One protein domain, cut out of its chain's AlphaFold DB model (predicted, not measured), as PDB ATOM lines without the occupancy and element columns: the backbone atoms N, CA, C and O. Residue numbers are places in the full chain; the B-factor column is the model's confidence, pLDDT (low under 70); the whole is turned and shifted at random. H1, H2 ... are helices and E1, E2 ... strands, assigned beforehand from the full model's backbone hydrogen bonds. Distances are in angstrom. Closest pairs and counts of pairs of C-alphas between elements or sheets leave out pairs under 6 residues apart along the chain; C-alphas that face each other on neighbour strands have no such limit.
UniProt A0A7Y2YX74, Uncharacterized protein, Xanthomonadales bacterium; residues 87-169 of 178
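This is residues 87 to 169 of the 178 residues of an uncharacterized protein of Xanthomonadales bacterium (UniProt A0A7Y2YX74). One antiparallel sheet of four strands, E1 to E4, forms a wall with two helices over one face and the other face bare. The long helix H2 runs slantwise over E1, E2 and E3, the short helix H1 covers E2 and E3, and a long link folds back beside E4. The printed part has 83 residues, with two named helices and four named strands in the chain order H1 E1 E2 E3 E4 H2. The sheet's order is E1 E2 E3 E4, and the class is mixed, helices and strands. The whole is compact, with a radius of gyration of the C-alphas of 12.1 A, and rounded, spanning 33 by 27 by 19 A.

The sheet is a meander, each strand the antiparallel neighbour of the one before. E1, residues 97 to 102, and E2, residues 110 to 117, form a hairpin, with N 114 and O 100 at 2.8 A, within hydrogen-bond range. E2 and E3, residues 120 to 127, form a hairpin at 173 degrees, with N 120 and O 117 at 2.7 A. E3 and E4, residues 131 to 134, form a hairpin at 178 degrees, with N 134 and O 123 at 2.8 A. E1 and E4 are the edge strands and are apart. H2, residues 150 to 167, is on the sheet at a height of 8.9 A; on the local plane its line and that of E3 stand at 40 degrees. Its closest C-alphas to E3 are those of Ile 157 and Ala 126, 5.9 A. H1, residues 87 to 95, is on the same face at a height of 9.4 A, slantwise to the strands, at 38 degrees to E3 on the local plane. Its closest C-alphas to E3 are those of Ala 92 and Tyr 122, 6.1 A. H2 touches H1 with residues 159 to 167 alone, at a shallow tilt of 19 degrees, the same way; the closest C-alphas, Ser 93 and Asp 167, are 6.7 A apart. In both helices every O i to N i+4 pair is within hydrogen-bond range.

In the sheet, E3 measures 23.2 A from first to last C-alpha, E2 22.9 A, E1 15.4 A and E4 10.7 A. H2 measures 26.0 A and ends at C-alpha 167, (-22.574, 34.687, 27.424). H1 measures 11.9 A and begins at C-alpha 87, (-7.659, 37.466, 26.370).

The C-alphas of Pro 119 and Ala 150 are the farthest apart, 35.0 A. The printed part has no cut. The link from E4 to H2, residues 135 to 149, is long; its residues 140 to 141 pair antiparallel with residues 133 to 134 of E4. The mean pLDDT of the printed part is 80.8, and residues 105 to 109 and 141 to 147 are under 70.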
ATOM      1  N   GLY A  87      -7.568  36.237  25.584       84.31
ATOM      2  CA  GLY A  87      -7.659  37.466  26.370       84.31
ATOM      3  C   GLY A  87      -8.681  38.436  25.787       84.31
ATOM      4  O   GLY A  87      -9.483  38.997  26.526       84.31
ATOM      5  N   HIS A  88      -8.725  38.563  24.462       89.12
ATOM      6  CA  HIS A  88      -9.693  39.431  23.793       89.12
ATOM      7  C   HIS A  88     -11.135  38.938  23.946       89.12
ATOM      8  O   HIS A  88     -12.035  39.743  24.186       89.12
ATOM      9  N   LEU A  89     -11.358  37.623  23.836       89.31
ATOM     10  CA  LEU A  89     -12.678  37.022  24.058       89.31
ATOM     11  C   LEU A  89     -13.133  37.237  25.511       89.31
ATOM     12  O   LEU A  89     -14.251  37.693  25.750       89.31
ATOM     13  N   ALA A  90     -12.239  37.007  26.479       88.50
ATOM     14  CA  ALA A  90     -12.516  37.247  27.894       88.50
ATOM     15  C   ALA A  90     -12.804  38.729  28.196       88.50
ATOM     16  O   ALA A  90     -13.716  39.036  28.962       88.50
ATOM     17  N   ASP A  91     -12.070  39.658  27.580       88.25
ATOM     18  CA  ASP A  91     -12.311  41.093  27.741       88.25
ATOM     19  C   ASP A  91     -13.699  41.502  27.234       88.25
ATOM     20  O   ASP A  91     -14.349  42.336  27.869       88.25
ATOM     21  N   ALA A  92     -14.172  40.918  26.128       90.81
ATOM     22  CA  ALA A  92     -15.518  41.159  25.617       90.81
ATOM     23  C   ALA A  92     -16.602  40.608  26.553       90.81
ATOM     24  O   ALA A  92     -17.552  41.329  26.850       90.81
ATOM     25  N   SER A  93     -16.421  39.389  27.068       89.62
ATOM     26  CA  SER A  93     -17.318  38.772  28.057       89.62
ATOM     27  C   SER A  93     -17.427  39.610  29.338       89.62
ATOM     28  O   SER A  93     -18.515  39.896  29.837       89.62
ATOM     29  N   LEU A  94     -16.290  40.089  29.854       91.06
ATOM     30  CA  LEU A  94     -16.231  40.827  31.117       91.06
ATOM     31  C   LEU A  94     -16.727  42.275  31.012       91.06
ATOM     32  O   LEU A  94     -17.292  42.797  31.975       91.06
ATOM     33  N   ASN A  95     -16.463  42.949  29.890       89.81
ATOM     34  CA  ASN A  95     -16.684  44.394  29.756       89.81
ATOM     35  C   ASN A  95     -17.788  44.765  28.755       89.81
ATOM     36  O   ASN A  95     -18.183  45.932  28.676       89.81
ATOM     37  N   GLY A  96     -18.256  43.811  27.959       89.75
ATOM     38  CA  GLY A  96     -19.333  43.981  26.998       89.75
ATOM     39  C   GLY A  96     -20.676  43.497  27.537       89.75
ATOM     40  O   GLY A  96     -20.772  42.794  28.537       89.75
ATOM     41  N   THR A  97     -21.753  43.879  26.860       91.12
ATOM     42  CA  THR A  97     -23.065  43.239  27.015       91.12
ATOM     43  C   THR A  97     -23.410  42.510  25.718       91.12
ATOM     44  O   THR A  97     -23.492  43.188  24.683       91.12
ATOM     45  N   PRO A  98     -23.623  41.178  25.757       90.62
ATOM     46  CA  PRO A  98     -24.093  40.393  24.618       90.62
ATOM     47  C   PRO A  98     -25.296  41.061  23.967       90.62
ATOM     48  O   PRO A  98     -26.261  41.424  24.644       90.62
ATOM     49  N   SER A  99     -25.227  41.285  22.657       88.50
ATOM     50  CA  SER A  99     -26.242  42.085  21.962       88.50
ATOM     51  C   SER A  99     -26.741  41.457  20.671       88.50
ATOM     52  O   SER A  99     -27.942  41.487  20.421       88.50
ATOM     53  N   ALA A 100     -25.857  40.841  19.885       87.94
ATOM     54  CA  ALA A 100     -26.240  40.023  18.741       87.94
ATOM     55  C   ALA A 100     -25.220  38.906  18.511       87.94
ATOM     56  O   ALA A 100     -24.033  39.073  18.788       87.94
ATOM     57  N   CYS A 101     -25.694  37.782  17.992       89.69
ATOM     58  CA  CYS A 101     -24.881  36.636  17.611       89.69
ATOM     59  C   CYS A 101     -25.449  36.018  16.333       89.69
ATOM     60  O   CYS A 101     -26.663  36.065  16.103       89.69
ATOM     61  N   LEU A 102     -24.571  35.435  15.521       87.12
ATOM     62  CA  LEU A 102     -24.944  34.555  14.426       87.12
ATOM     63  C   LEU A 102     -24.048  33.320  14.459       87.12
ATOM     64  O   LEU A 102     -22.828  33.463  14.458       87.12
ATOM     65  N   LEU A 103     -24.681  32.149  14.475       83.56
ATOM     66  CA  LEU A 103     -24.025  30.862  14.281       83.56
ATOM     67  C   LEU A 103     -24.507  30.272  12.961       83.56
ATOM     68  O   LEU A 103     -25.718  30.201  12.720       83.56
ATOM     69  N   THR A 104     -23.588  29.844  12.107       77.00
ATOM     70  CA  THR A 104     -23.941  29.186  10.847       77.00
ATOM     71  C   THR A 104     -23.504  27.725  10.865       77.00
ATOM     72  O   THR A 104     -22.384  27.384  11.220       77.00
ATOM     73  N   SER A 105     -24.420  26.815  10.521       60.88
ATOM     74  CA  SER A 105     -24.102  25.385  10.439       60.88
ATOM     75  C   SER A 105     -23.261  25.072   9.200       60.88
ATOM     76  O   SER A 105     -23.481  25.683   8.153       60.88
ATOM     77  N   GLU A 106     -22.392  24.059   9.307       51.66
ATOM     78  CA  GLU A 106     -21.493  23.534   8.265       51.66
ATOM     79  C   GLU A 106     -21.979  23.767   6.818       51.66
ATOM     80  O   GLU A 106     -22.841  23.052   6.300       51.66
ATOM     81  N   GLY A 107     -21.387  24.756   6.142       51.25
ATOM     82  CA  GLY A 107     -21.543  24.968   4.699       51.25
ATOM     83  C   GLY A 107     -21.703  26.429   4.281       51.25
ATOM     84  O   GLY A 107     -21.164  26.812   3.245       51.25
ATOM     85  N   ASP A 108     -22.355  27.242   5.107       51.53
ATOM     86  CA  ASP A 108     -22.331  28.703   5.014       51.53
ATOM     87  C   ASP A 108     -21.478  29.163   6.187       51.53
ATOM     88  O   ASP A 108     -21.807  28.864   7.317       51.53
ATOM     89  N   VAL A 109     -20.302  29.724   5.924       59.03
ATOM     90  CA  VAL A 109     -19.197  29.663   6.889       59.03
ATOM     91  C   VAL A 109     -18.979  31.034   7.474       59.03
ATOM     92  O   VAL A 109     -18.043  31.677   7.033       59.03
ATOM     93  N   TYR A 110     -19.831  31.530   8.367       73.25
ATOM     94  CA  TYR A 110     -19.418  32.659   9.197       73.25
ATOM     95  C   TYR A 110     -20.083  32.697  10.567       73.25
ATOM     96  O   TYR A 110     -21.307  32.663  10.681       73.25
ATOM     97  N   ASP A 111     -19.264  32.882  11.591       80.56
ATOM     98  CA  ASP A 111     -19.734  33.093  12.952       80.56
ATOM     99  C   ASP A 111     -19.431  34.514  13.402       80.56
ATOM    100  O   ASP A 111     -18.412  35.113  13.042       80.56
ATOM    101  N   LEU A 112     -20.368  35.075  14.164       87.38
ATOM    102  CA  LEU A 112     -20.347  36.465  14.592       87.38
ATOM    103  C   LEU A 112     -20.812  36.575  16.041       87.38
ATOM    104  O   LEU A 112     -21.914  36.143  16.375       87.38
ATOM    105  N   ALA A 113     -20.040  37.284  16.859       86.81
ATOM    106  CA  ALA A 113     -20.481  37.750  18.169       86.81
ATOM    107  C   ALA A 113     -20.304  39.267  18.288       86.81
ATOM    108  O   ALA A 113     -19.257  39.820  17.939       86.81
ATOM    109  N   PHE A 114     -21.339  39.944  18.786       89.88
ATOM    110  CA  PHE A 114     -21.379  41.393  18.946       89.88
ATOM    111  C   PHE A 114     -21.768  41.781  20.375       89.88
ATOM    112  O   PHE A 114     -22.808  41.361  20.904       89.88
ATOM    113  N   TYR A 115     -20.951  42.640  20.978       89.50
ATOM    114  CA  TYR A 115     -21.124  43.132  22.342       89.50
ATOM    115  C   TYR A 115     -21.186  44.647  22.352       89.50
ATOM    116  O   TYR A 115     -20.303  45.314  21.819       89.50
ATOM    117  N   THR A 116     -22.171  45.211  23.040       86.69
ATOM    118  CA  THR A 116     -22.234  46.663  23.252       86.69
ATOM    119  C   THR A 116     -21.421  47.074  24.477       86.69
ATOM    120  O   THR A 116     -21.469  46.417  25.515       86.69
ATOM    121  N   SER A 117     -20.686  48.180  24.372       79.56
ATOM    122  CA  SER A 117     -19.913  48.781  25.464       79.56
ATOM    123  C   SER A 117     -19.927  50.306  25.324       79.56
ATOM    124  O   SER A 117     -18.982  50.909  24.836       79.56
ATOM    125  N   SER A 118     -21.036  50.958  25.698       78.50
ATOM    126  CA  SER A 118     -21.276  52.391  25.423       78.50
ATOM    127  C   SER A 118     -20.057  53.288  25.731       78.50
ATOM    128  O   SER A 118     -19.587  53.286  26.872       78.50
ATOM    129  N   PRO A 119     -19.551  54.085  24.761       74.75
ATOM    130  CA  PRO A 119     -20.105  54.384  23.428       74.75
ATOM    131  C   PRO A 119     -19.628  53.472  22.272       74.75
ATOM    132  O   PRO A 119     -19.841  53.811  21.111       74.75
ATOM    133  N   ALA A 120     -18.961  52.364  22.564       85.81
ATOM    134  CA  ALA A 120     -18.296  51.481  21.613       85.81
ATOM    135  C   ALA A 120     -18.866  50.046  21.630       85.81
ATOM    136  O   ALA A 120     -19.973  49.807  22.126       85.81
ATOM    137  N   PHE A 121     -18.150  49.106  21.011       87.69
ATOM    138  CA  PHE A 121     -18.545  47.705  20.918       87.69
ATOM    139  C   PHE A 121     -17.333  46.779  20.771       87.69
ATOM    140  O   PHE A 121     -16.262  47.222  20.352       87.69
ATOM    141  N   TYR A 122     -17.535  45.501  21.089       92.31
ATOM    142  CA  TYR A 122     -16.683  44.416  20.611       92.31
ATOM    143  C   TYR A 122     -17.376  43.703  19.451       92.31
ATOM    144  O   TYR A 122     -18.599  43.526  19.466       92.31
ATOM    145  N   GLN A 123     -16.601  43.269  18.466       91.81
ATOM    146  CA  GLN A 123     -17.086  42.422  17.381       91.81
ATOM    147  C   GLN A 123     -16.048  41.355  17.061       91.81
ATOM    148  O   GLN A 123     -14.876  41.683  16.915       91.81
ATOM    149  N   PHE A 124     -16.494  40.114  16.900       91.88
ATOM    150  CA  PHE A 124     -15.670  38.990  16.452       91.88
ATOM    151  C   PHE A 124     -16.346  38.338  15.264       91.88
ATOM    152  O   PHE A 124     -17.547  38.085  15.321       91.88
ATOM    153  N   TYR A 125     -15.583  38.096  14.207       90.88
ATOM    154  CA  TYR A 125     -16.065  37.492  12.975       90.88
ATOM    155  C   TYR A 125     -15.027  36.519  12.430       90.88
ATOM    156  O   TYR A 125     -13.857  36.886  12.300       90.88
ATOM    157  N   ALA A 126     -15.451  35.317  12.058       88.31
ATOM    158  CA  ALA A 126     -14.640  34.373  11.296       88.31
ATOM    159  C   ALA A 126     -15.474  33.751  10.186       88.31
ATOM    160  O   ALA A 126     -16.595  33.331  10.448       88.31
ATOM    161  N   ASP A 127     -14.916  33.662   8.980       85.38
ATOM    162  CA  ASP A 127     -15.509  32.991   7.830       85.38
ATOM    163  C   ASP A 127     -14.475  32.192   7.009       85.38
ATOM    164  O   ASP A 127     -13.317  32.027   7.398       85.38
ATOM    165  N   THR A 128     -14.890  31.653   5.857       78.06
ATOM    166  CA  THR A 128     -13.951  31.010   4.905       78.06
ATOM    167  C   THR A 128     -12.940  31.959   4.261       78.06
ATOM    168  O   THR A 128     -11.913  31.486   3.776       78.06
ATOM    169  N   ALA A 129     -13.236  33.253   4.185       78.50
ATOM    170  CA  ALA A 129     -12.432  34.262   3.505       78.50
ATOM    171  C   ALA A 129     -11.467  35.005   4.449       78.50
ATOM    172  O   ALA A 129     -10.523  35.635   3.970       78.50
ATOM    173  N   GLY A 130     -11.677  34.936   5.764       84.56
ATOM    174  CA  GLY A 130     -10.902  35.655   6.756       84.56
ATOM    175  C   GLY A 130     -11.503  35.651   8.158       84.56
ATOM    176  O   GLY A 130     -12.551  35.077   8.439       84.56
ATOM    177  N   CYS A 131     -10.833  36.352   9.060       88.19
ATOM    178  CA  CYS A 131     -11.388  36.718  10.353       88.19
ATOM    179  C   CYS A 131     -11.081  38.187  10.665       88.19
ATOM    180  O   CYS A 131     -10.176  38.790  10.084       88.19
ATOM    181  N   PHE A 132     -11.851  38.792  11.567       89.69
ATOM    182  CA  PHE A 132     -11.509  40.088  12.143       89.69
ATOM    183  C   PHE A 132     -12.127  40.289  13.523       89.69
ATOM    184  O   PHE A 132     -13.129  39.676  13.896       89.69
ATOM    185  N   ARG A 133     -11.533  41.222  14.255       90.12
ATOM    186  CA  ARG A 133     -11.970  41.709  15.551       90.12
ATOM    187  C   ARG A 133     -12.071  43.228  15.543       90.12
ATOM    188  O   ARG A 133     -11.232  43.908  14.951       90.12
ATOM    189  N   VAL A 134     -13.058  43.759  16.254       89.94
ATOM    190  CA  VAL A 134     -13.140  45.173  16.632       89.94
ATOM    191  C   VAL A 134     -13.148  45.283  18.152       89.94
ATOM    192  O   VAL A 134     -13.942  44.611  18.807       89.94
ATOM    193  N   ASP A 135     -12.290  46.146  18.688       87.75
ATOM    194  CA  ASP A 135     -12.214  46.483  20.109       87.75
ATOM    195  C   ASP A 135     -12.888  47.843  20.406       87.75
ATOM    196  O   ASP A 135     -12.963  48.712  19.527       87.75
ATOM    197  N   PRO A 136     -13.291  48.121  21.663       85.31
ATOM    198  CA  PRO A 136     -13.990  49.356  22.034       85.31
ATOM    199  C   PRO A 136     -13.208  50.654  21.800       85.31
ATOM    200  O   PRO A 136     -13.783  51.736  21.706       85.31
ATOM    201  N   ASN A 137     -11.881  50.575  21.721       83.50
ATOM    202  CA  ASN A 137     -11.023  51.716  21.392       83.50
ATOM    203  C   ASN A 137     -11.014  52.044  19.884       83.50
ATOM    204  O   ASN A 137     -10.311  52.967  19.472       83.50
ATOM    205  N   GLY A 138     -11.778  51.308  19.069       76.00
ATOM    206  CA  GLY A 138     -11.800  51.429  17.615       76.00
ATOM    207  C   GLY A 138     -10.635  50.716  16.926       76.00
ATOM    208  O   GLY A 138     -10.480  50.861  15.714       76.00
ATOM    209  N   THR A 139      -9.813  49.962  17.664       77.44
ATOM    210  CA  THR A 139      -8.811  49.080  17.068       77.44
ATOM    211  C   THR A 139      -9.529  47.957  16.339       77.44
ATOM    212  O   THR A 139     -10.284  47.195  16.938       77.44
ATOM    213  N   GLN A 140      -9.273  47.853  15.039       75.00
ATOM    214  CA  GLN A 140      -9.652  46.703  14.238       75.00
ATOM    215  C   GLN A 140      -8.388  45.893  13.949       75.00
ATOM    216  O   GLN A 140      -7.434  46.422  13.372       75.00
ATOM    217  N   LEU A 141      -8.369  44.635  14.377       65.06
ATOM    218  CA  LEU A 141      -7.311  43.672  14.069       65.06
ATOM    219  C   LEU A 141      -7.912  42.502  13.296       65.06
ATOM    220  O   LEU A 141      -9.053  42.122  13.527       65.06
ATOM    221  N   GLY A 142      -7.160  41.972  12.338       54.38
ATOM    222  CA  GLY A 142      -7.694  41.144  11.263       54.38
ATOM    223  C   GLY A 142      -8.070  42.019  10.072       54.38
ATOM    224  O   GLY A 142      -8.951  42.882  10.125       54.38
ATOM    225  N   ALA A 143      -7.322  41.857   8.989       44.72
ATOM    226  CA  ALA A 143      -7.717  42.428   7.717       44.72
ATOM    227  C   ALA A 143      -8.904  41.624   7.177       44.72
ATOM    228  O   ALA A 143      -9.012  40.430   7.431       44.72
ATOM    229  N   ALA A 144      -9.672  42.210   6.264       48.16
ATOM    230  CA  ALA A 144     -10.474  41.451   5.300       48.16
ATOM    231  C   ALA A 144      -9.624  40.509   4.390       48.16
ATOM    232  O   ALA A 144     -10.042  40.197   3.280       48.16
ATOM    233  N   PHE A 145      -8.400  40.134   4.800       47.47
ATOM    234  CA  PHE A 145      -7.354  39.505   3.993       47.47
ATOM    235  C   PHE A 145      -6.370  38.601   4.762       47.47
ATOM    236  O   PHE A 145      -5.518  37.999   4.108       47.47
ATOM    237  N   GLU A 146      -6.433  38.470   6.095       57.03
ATOM    238  CA  GLU A 146      -5.788  37.311   6.734       57.03
ATOM    239  C   GLU A 146      -6.746  36.149   6.536       57.03
ATOM    240  O   GLU A 146      -7.751  36.054   7.226       57.03
ATOM    241  N   SER A 147      -6.491  35.356   5.496       67.50
ATOM    242  CA  SER A 147      -7.210  34.117   5.223       67.50
ATOM    243  C   SER A 147      -6.588  33.050   6.121       67.50
ATOM    244  O   SER A 147      -5.549  32.514   5.717       67.50
ATOM    245  N   PRO A 148      -7.160  32.756   7.307       73.12
ATOM    246  CA  PRO A 148      -6.665  31.665   8.125       73.12
ATOM    247  C   PRO A 148      -6.695  30.384   7.295       73.12
ATOM    248  O   PRO A 148      -7.579  30.190   6.442       73.12
ATOM    249  N   ASP A 149      -5.729  29.504   7.523       79.50
ATOM    250  CA  ASP A 149      -5.839  28.158   6.984       79.50
ATOM    251  C   ASP A 149      -7.047  27.419   7.597       79.50
ATOM    252  O   ASP A 149      -7.815  27.958   8.399       79.50
ATOM    253  N   ALA A 150      -7.300  26.187   7.152       74.75
ATOM    254  CA  ALA A 150      -8.477  25.462   7.619       74.75
ATOM    255  C   ALA A 150      -8.488  25.239   9.138       74.75
ATOM    256  O   ALA A 150      -9.547  25.358   9.746       74.75
ATOM    257  N   THR A 151      -7.325  24.984   9.734       75.31
ATOM    258  CA  THR A 151      -7.183  24.690  11.161       75.31
ATOM    259  C   THR A 151      -7.236  25.973  11.988       75.31
ATOM    260  O   THR A 151      -7.933  26.025  12.996       75.31
ATOM    261  N   GLU A 152      -6.580  27.045  11.543       81.56
ATOM    262  CA  GLU A 152      -6.681  28.370  12.173       81.56
ATOM    263  C   GLU A 152      -8.128  28.884  12.178       81.56
ATOM    264  O   GLU A 152      -8.600  29.442  13.172       81.56
ATOM    265  N   ARG A 153      -8.862  28.651  11.084       82.88
ATOM    266  CA  ARG A 153     -10.272  29.034  10.965       82.88
ATOM    267  C   ARG A 153     -11.146  28.282  11.960       82.88
ATOM    268  O   ARG A 153     -11.978  28.912  12.607       82.88
ATOM    269  N   GLU A 154     -10.967  26.968  12.078       80.88
ATOM    270  CA  GLU A 154     -11.695  26.140  13.048       80.88
ATOM    271  C   GLU A 154     -11.485  26.652  14.478       80.88
ATOM    272  O   GLU A 154     -12.444  26.750  15.239       80.88
ATOM    273  N   VAL A 155     -10.270  27.092  14.820       84.00
ATOM    274  CA  VAL A 155      -9.979  27.672  16.140       84.00
ATOM    275  C   VAL A 155     -10.655  29.028  16.342       84.00
ATOM    276  O   VAL A 155     -11.196  29.286  17.418       84.00
ATOM    277  N   CYS A 156     -10.661  29.902  15.331       86.88
ATOM    278  CA  CYS A 156     -11.396  31.164  15.411       86.88
ATOM    279  C   CYS A 156     -12.897  30.918  15.635       86.88
ATOM    280  O   CYS A 156     -13.483  31.493  16.553       86.88
ATOM    281  N   ILE A 157     -13.500  30.038  14.829       85.81
ATOM    282  CA  ILE A 157     -14.918  29.665  14.919       85.81
ATOM    283  C   ILE A 157     -15.235  29.114  16.314       85.81
ATOM    284  O   ILE A 157     -16.068  29.688  17.011       85.81
ATOM    285  N   ALA A 158     -14.479  28.121  16.787       84.75
ATOM    286  CA  ALA A 158     -14.674  27.528  18.111       84.75
ATOM    287  C   ALA A 158     -14.570  28.558  19.254       84.75
ATOM    288  O   ALA A 158     -15.280  28.467  20.259       84.75
ATOM    289  N   GLY A 159     -13.704  29.569  19.109       87.25
ATOM    290  CA  GLY A 159     -13.602  30.674  20.061       87.25
ATOM    291  C   GLY A 159     -14.865  31.540  20.119       87.25
ATOM    292  O   GLY A 159     -15.288  31.922  21.210       87.25
ATOM    293  N   ILE A 160     -15.485  31.828  18.969       89.38
ATOM    294  CA  ILE A 160     -16.762  32.558  18.899       89.38
ATOM    295  C   ILE A 160     -17.904  31.699  19.448       89.38
ATOM    296  O   ILE A 160     -18.707  32.204  20.230       89.38
ATOM    297  N   GLU A 161     -17.962  30.415  19.089       87.00
ATOM    298  CA  GLU A 161     -18.976  29.475  19.580       87.00
ATOM    299  C   GLU A 161     -18.948  29.359  21.107       87.00
ATOM    300  O   GLU A 161     -19.991  29.499  21.744       87.00
ATOM    301  N   THR A 162     -17.758  29.196  21.698       85.56
ATOM    302  CA  THR A 162     -17.578  29.146  23.162       85.56
ATOM    303  C   THR A 162     -18.065  30.439  23.813       85.56
ATOM    304  O   THR A 162     -18.836  30.415  24.768       85.56
ATOM    305  N   LEU A 163     -17.660  31.585  23.259       87.56
ATOM    306  CA  LEU A 163     -18.068  32.895  23.758       87.56
ATOM    307  C   LEU A 163     -19.600  33.076  23.685       87.56
ATOM    308  O   LEU A 163     -20.208  33.666  24.576       87.56
ATOM    309  N   ILE A 164     -20.237  32.564  22.630       87.88
ATOM    310  CA  ILE A 164     -21.694  32.576  22.475       87.88
ATOM    311  C   ILE A 164     -22.369  31.645  23.488       87.88
ATOM    312  O   ILE A 164     -23.350  32.048  24.116       87.88
ATOM    313  N   GLU A 165     -21.866  30.427  23.669       85.25
ATOM    314  CA  GLU A 165     -22.409  29.461  24.630       85.25
ATOM    315  C   GLU A 165     -22.391  30.011  26.063       85.25
ATOM    316  O   GLU A 165     -23.398  29.910  26.772       85.25
ATOM    317  N   ASP A 166     -21.284  30.645  26.456       86.56
ATOM    318  CA  ASP A 166     -21.087  31.172  27.805       86.56
ATOM    319  C   ASP A 166     -21.964  32.406  28.089       86.56
ATOM    320  O   ASP A 166     -22.602  32.491  29.146       86.56
ATOM    321  N   ASP A 167     -22.045  33.348  27.142       89.69
ATOM    322  CA  ASP A 167     -22.574  34.687  27.424       89.69
ATOM    323  C   ASP A 167     -23.966  34.965  26.831       89.69
ATOM    324  O   ASP A 167     -24.701  35.819  27.334       89.69
ATOM    325  N   PHE A 168     -24.381  34.254  25.777       85.50
ATOM    326  CA  PHE A 168     -25.638  34.530  25.064       85.50
ATOM    327  C   PHE A 168     -26.818  33.667  25.530       85.50
ATOM    328  O   PHE A 168     -27.831  33.573  24.833       85.50
ATOM    329  N   ALA A 169     -26.747  33.063  26.720       77.38
ATOM    330  CA  ALA A 169     -27.813  32.225  27.269       77.38
ATOM    331  C   ALA A 169     -29.197  32.920  27.229       77.38
ATOM    332  O   ALA A 169     -29.502  33.822  28.010       77.38
TER     333      ALA A 169